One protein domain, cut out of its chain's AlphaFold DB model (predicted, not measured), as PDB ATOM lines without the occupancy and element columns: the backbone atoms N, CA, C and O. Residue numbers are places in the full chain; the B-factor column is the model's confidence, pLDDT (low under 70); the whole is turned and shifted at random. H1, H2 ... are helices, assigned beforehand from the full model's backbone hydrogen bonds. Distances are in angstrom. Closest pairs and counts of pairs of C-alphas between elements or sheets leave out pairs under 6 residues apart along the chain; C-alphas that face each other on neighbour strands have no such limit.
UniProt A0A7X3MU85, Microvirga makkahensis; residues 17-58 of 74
ATOM      1  N   THR A  17     -43.815 -24.138 536.513       65.69
ATOM      2  CA  THR A  17     -44.866 -24.009 535.506       65.69
ATOM      3  C   THR A  17     -44.222 -23.574 534.196       65.69
ATOM      4  O   THR A  17     -43.641 -22.492 534.146       65.69
ATOM      5  N   THR A  18     -44.274 -24.411 533.154       64.69
ATOM      6  CA  THR A  18     -43.818 -24.011 531.808       64.69
ATOM      7  C   THR A  18     -44.947 -24.109 530.784       64.69
ATOM      8  O   THR A  18     -45.986 -24.744 531.010       64.69
ATOM      9  N   ASP A  19     -44.782 -23.415 529.661       65.12
ATOM     10  CA  ASP A  19     -45.705 -23.474 528.540       65.12
ATOM     11  C   ASP A  19     -45.675 -24.842 527.849       65.12
ATOM     12  O   ASP A  19     -44.733 -25.624 527.966       65.12
ATOM     13  N   ARG A  20     -46.751 -25.175 527.125       66.75
ATOM     14  CA  ARG A  20     -46.910 -26.485 526.463       66.75
ATOM     15  C   ARG A  20     -46.009 -26.659 525.232       66.75
ATOM     16  O   ARG A  20     -46.357 -27.399 524.313       66.75
ATOM     17  N   LEU A  21     -44.870 -25.978 525.164       66.44
ATOM     18  CA  LEU A  21     -43.948 -26.116 524.048       66.44
ATOM     19  C   LEU A  21     -43.312 -27.508 524.091       66.44
ATOM     20  O   LEU A  21     -42.745 -27.937 525.098       66.44
ATOM     21  N   ALA A  22     -43.362 -28.208 522.961       69.56
ATOM     22  CA  ALA A  22     -42.859 -29.576 522.834       69.56
ATOM     23  C   ALA A  22     -41.352 -29.723 523.138       69.56
ATOM     24  O   ALA A  22     -40.860 -30.833 523.338       69.56
ATOM     25  N   SER A  23     -40.601 -28.620 523.196       73.94
ATOM     26  CA  SER A  23     -39.176 -28.605 523.533       73.94
ATOM     27  C   SER A  23     -38.881 -28.709 525.031       73.94
ATOM     28  O   SER A  23     -37.796 -29.173 525.389       73.94
ATOM     29  N   TYR A  24     -39.802 -28.310 525.918       71.31
ATOM     30  CA  TYR A  24     -39.534 -28.273 527.363       71.31
ATOM     31  C   TYR A  24     -39.263 -29.637 527.991       71.31
ATOM     32  O   TYR A  24     -38.287 -29.733 528.730       71.31
ATOM     33  N   PRO A  25     -39.992 -30.722 527.663       74.44
ATOM     34  CA  PRO A  25     -39.689 -32.044 528.211       74.44
ATOM     35  C   PRO A  25     -38.251 -32.501 527.923       74.44
ATOM     36  O   PRO A  25     -37.608 -33.128 528.765       74.44
ATOM     37  N   LYS A  26     -37.712 -32.147 526.747       78.19
ATOM     38  CA  LYS A  26     -36.333 -32.463 526.353       78.19
ATOM     39  C   LYS A  26     -35.314 -31.649 527.154       78.19
ATOM     40  O   LYS A  26     -34.285 -32.185 527.555       78.19
ATOM     41  N   ILE A  27     -35.606 -30.373 527.393       76.44
ATOM     42  CA  ILE A  27     -34.744 -29.470 528.165       76.44
ATOM     43  C   ILE A  27     -34.766 -29.845 529.651       76.44
ATOM     44  O   ILE A  27     -33.706 -29.935 530.253       76.44
ATOM     45  N   ILE A  28     -35.938 -30.142 530.223       76.62
ATOM     46  CA  ILE A  28     -36.089 -30.577 531.621       76.62
ATOM     47  C   ILE A  28     -35.296 -31.861 531.865       76.62
ATOM     48  O   ILE A  28     -34.501 -31.914 532.799       76.62
ATOM     49  N   ARG A  29     -35.428 -32.863 530.984       76.06
ATOM     50  CA  ARG A  29     -34.619 -34.091 531.064       76.06
ATOM     51  C   ARG A  29     -33.124 -33.798 531.020       76.06
ATOM     52  O   ARG A  29     -32.373 -34.359 531.807       76.06
ATOM     53  N   ARG A  30     -32.694 -32.905 530.127       79.81
ATOM     54  CA  ARG A  30     -31.286 -32.511 530.026       79.81
ATOM     55  C   ARG A  30     -30.794 -31.820 531.304       79.81
ATOM     56  O   ARG A  30     -29.731 -32.173 531.790       79.81
ATOM     57  N   LEU A  31     -31.582 -30.912 531.878       76.62
ATOM     58  CA  LEU A  31     -31.250 -30.203 533.121       76.62
ATOM     59  C   LEU A  31     -31.216 -31.134 534.344       76.62
ATOM     60  O   LEU A  31     -30.361 -30.968 535.211       76.62
ATOM     61  N   GLN A  32     -32.098 -32.137 534.397       76.19
ATOM     62  CA  GLN A  32     -32.054 -33.197 535.412       76.19
ATOM     63  C   GLN A  32     -30.805 -34.080 535.260       76.19
ATOM     64  O   GLN A  32     -30.204 -34.463 536.260       76.19
ATOM     65  N   CYS A  33     -30.388 -34.392 534.026       76.00
ATOM     66  CA  CYS A  33     -29.139 -35.118 533.763       76.00
ATOM     67  C   CYS A  33     -27.891 -34.303 534.127       76.00
ATOM     68  O   CYS A  33     -26.921 -34.873 534.612       76.00
ATOM     69  N   GLU A  34     -27.916 -32.986 533.910       78.62
ATOM     70  CA  GLU A  34     -26.826 -32.062 534.256       78.62
ATOM     71  C   GLU A  34     -26.767 -31.750 535.770       78.62
ATOM     72  O   GLU A  34     -25.874 -31.033 536.210       78.62
ATOM     73  N   GLY A  35     -27.692 -32.288 536.582       71.62
ATOM     74  CA  GLY A  35     -27.729 -32.091 538.039       71.62
ATOM     75  C   GLY A  35     -28.178 -30.692 538.475       71.62
ATOM     76  O   GLY A  35     -28.110 -30.361 539.653       71.62
ATOM     77  N   LEU A  36     -28.657 -29.876 537.532       70.69
ATOM     78  CA  LEU A  36     -29.102 -28.498 537.761       70.69
ATOM     79  C   LEU A  36     -30.559 -28.412 538.229       70.69
ATOM     80  O   LEU A  36     -31.023 -27.342 538.620       70.69
ATOM     81  N   LEU A  37     -31.300 -29.518 538.146       69.25
ATOM     82  CA  LEU A  37     -32.704 -29.594 538.528       69.25
ATOM     83  C   LEU A  37     -32.949 -30.847 539.367       69.25
ATOM     84  O   LEU A  37     -32.580 -31.949 538.954       69.25
ATOM     85  N   SER A  38     -33.613 -30.690 540.514       65.94
ATOM     86  CA  SER A  38     -34.023 -31.843 541.318       65.94
ATOM     87  C   SER A  38     -35.024 -32.706 540.543       65.94
ATOM     88  O   SER A  38     -35.882 -32.194 539.816       65.94
ATOM     89  N   LYS A  39     -34.920 -34.033 540.686       63.53
ATOM     90  CA  LYS A  39     -35.813 -34.993 540.012       63.53
ATOM     91  C   LYS A  39     -37.265 -34.889 540.496       63.53
ATOM     92  O   LYS A  39     -38.160 -35.294 539.763       63.53
ATOM     93  N   ASP A  40     -37.475 -34.288 541.666       61.09
ATOM     94  CA  ASP A  40     -38.782 -34.112 542.313       61.09
ATOM     95  C   ASP A  40     -39.540 -32.854 541.860       61.09
ATOM     96  O   ASP A  40     -40.625 -32.558 542.359       61.09
ATOM     97  N   VAL A  41     -38.986 -32.082 540.918       62.81
ATOM     98  CA  VAL A  41     -39.678 -30.909 540.378       62.81
ATOM     99  C   VAL A  41     -40.873 -31.356 539.536       62.81
ATOM    100  O   VAL A  41     -40.729 -31.850 538.416       62.81
ATOM    101  N   GLU A  42     -42.072 -31.136 540.069       63.47
ATOM    102  CA  GLU A  42     -43.324 -31.362 539.357       63.47
ATOM    103  C   GLU A  42     -43.499 -30.290 538.269       63.47
ATOM    104  O   GLU A  42     -43.625 -29.095 538.551       63.47
ATOM    105  N   HIS A  43     -43.491 -30.717 537.006       65.12
ATOM    106  CA  HIS A  43     -43.768 -29.839 535.877       65.12
ATOM    107  C   HIS A  43     -45.281 -29.715 535.675       65.12
ATOM    108  O   HIS A  43     -45.937 -30.662 535.233       65.12
ATOM    109  N   ARG A  44     -45.840 -28.538 535.970       66.81
ATOM    110  CA  ARG A  44     -47.269 -28.259 535.773       66.81
ATOM    111  C   ARG A  44     -47.490 -27.436 534.512       66.81
ATOM    112  O   ARG A  44     -46.821 -26.434 534.284       66.81
ATOM    113  N   THR A  45     -48.482 -27.821 533.712       65.50
ATOM    114  CA  THR A  45     -48.945 -27.009 532.579       65.50
ATOM    115  C   THR A  45     -50.194 -26.238 533.000       65.50
ATOM    116  O   THR A  45     -51.314 -26.730 532.900       65.50
ATOM    117  N   SER A  46     -50.012 -25.019 533.518       72.31
ATOM    118  CA  SER A  46     -51.128 -24.148 533.905       72.31
ATOM    119  C   SER A  46     -51.308 -23.034 532.885       72.31
ATOM    120  O   SER A  46     -50.506 -22.109 532.803       72.31
ATOM    121  N   GLN A  47     -52.391 -23.108 532.111       72.19
ATOM    122  CA  GLN A  47     -52.725 -22.081 531.123       72.19
ATOM    123  C   GLN A  47     -52.917 -20.704 531.771       72.19
ATOM    124  O   GLN A  47     -52.472 -19.705 531.225       72.19
ATOM    125  N   PHE A  48     -53.536 -20.647 532.952       74.56
ATOM    126  CA  PHE A  48     -53.776 -19.387 533.652       74.56
ATOM    127  C   PHE A  48     -52.471 -18.709 534.095       74.56
ATOM    128  O   PHE A  48     -52.282 -17.521 533.852       74.56
ATOM    129  N   LEU A  49     -51.546 -19.472 534.685       71.56
ATOM    130  CA  LEU A  49     -50.248 -18.937 535.107       71.56
ATOM    131  C   LEU A  49     -49.389 -18.530 533.903       71.56
ATOM    132  O   LEU A  49     -48.732 -17.494 533.946       71.56
ATOM    133  N   ASN A  50     -49.461 -19.288 532.803       73.88
ATOM    134  CA  ASN A  50     -48.789 -18.918 531.558       73.88
ATOM    135  C   ASN A  50     -49.331 -17.596 530.999       73.88
ATOM    136  O   ASN A  50     -48.542 -16.742 530.609       73.88
ATOM    137  N   ASN A  51     -50.648 -17.376 531.047       78.81
ATOM    138  CA  ASN A  51     -51.249 -16.117 530.605       78.81
ATOM    139  C   ASN A  51     -50.764 -14.909 531.434       78.81
ATOM    140  O   ASN A  51     -50.582 -13.829 530.876       78.81
ATOM    141  N   ILE A  52     -50.531 -15.071 532.745       78.56
ATOM    142  CA  ILE A  52     -49.980 -14.000 533.602       78.56
ATOM    143  C   ILE A  52     -48.548 -13.653 533.174       78.56
ATOM    144  O   ILE A  52     -48.226 -12.477 533.004       78.56
ATOM    145  N   ILE A  53     -47.706 -14.667 532.950       77.62
ATOM    146  CA  ILE A  53     -46.322 -14.480 532.489       77.62
ATOM    147  C   ILE A  53     -46.300 -13.827 531.098       77.62
ATOM    148  O   ILE A  53     -45.521 -12.908 530.850       77.62
ATOM    149  N   GLU A  54     -47.178 -14.247 530.183       81.06
ATOM    150  CA  GLU A  54     -47.296 -13.646 528.850       81.06
ATOM    151  C   GLU A  54     -47.751 -12.181 528.897       81.06
ATOM    152  O   GLU A  54     -47.240 -11.353 528.134       81.06
ATOM    153  N   ALA A  55     -48.676 -11.840 529.799       82.88
ATOM    154  CA  ALA A  55     -49.130 -10.468 529.998       82.88
ATOM    155  C   ALA A  55     -47.999  -9.568 530.522       82.88
ATOM    156  O   ALA A  55     -47.781  -8.482 529.974       82.88
ATOM    157  N   ASP A  56     -47.244 -10.042 531.516       82.44
ATOM    158  CA  ASP A  56     -46.061  -9.351 532.039       82.44
ATOM    159  C   ASP A  56     -44.997  -9.157 530.947       82.44
ATOM    160  O   ASP A  56     -44.522  -8.045 530.701       82.44
ATOM    161  N   HIS A  57     -44.725 -10.202 530.158       81.88
ATOM    162  CA  HIS A  57     -43.850 -10.110 528.990       81.88
ATOM    163  C   HIS A  57     -44.340  -9.074 527.966       81.88
ATOM    164  O   HIS A  57     -43.528  -8.382 527.348       81.88
ATOM    165  N   GLY A  58     -45.651  -8.956 527.754       81.31
ATOM    166  CA  GLY A  58     -46.252  -7.937 526.893       81.31
ATOM    167  C   GLY A  58     -46.025  -6.518 527.417       81.31
ATOM    168  O   GLY A  58     -45.702  -5.618 526.635       81.31
TER     169      GLY A  58
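AT A GLANCE: This is residues 17 to 58 of the 74 residues of a protein of Microvirga makkahensis (UniProt A0A7X3MU85). Two short helices, H1 and H2, sit at opposite ends of an elongated, loose shape, with no contact between them. Residues 17 to 23 lead from its middle into H1, and the long link of residues 34 to 46 runs back past that middle to H2. The 42 printed residues hold two named helices, H1 then H2, and no named strand; the class is all helix. The whole is loose, with a radius of gyration of the C-alphas of 11.8 A, and spans 32 by 18 by 15 A.

HOW THE PARTS SIT: H1, residues 24 to 33, and H2, residues 47 to 58, are apart. In both helices every O i to N i+4 pair is within hydrogen-bond range.

IN THESE COORDINATES: H1 begins at C-alpha 24, (-39.534, -28.273, 527.363), and is 14.0 A long from first to last C-alpha. H2 is 16.1 A long and ends at C-alpha 58, (-46.252, -7.937, 526.893).

THE WHOLE: The C-alphas of Cys 33 and Gly 58, the two farthest apart, are 32.8 A apart. The printed part has no cut. Residues 17 to 22 and 37 to 45 have pLDDT under 70.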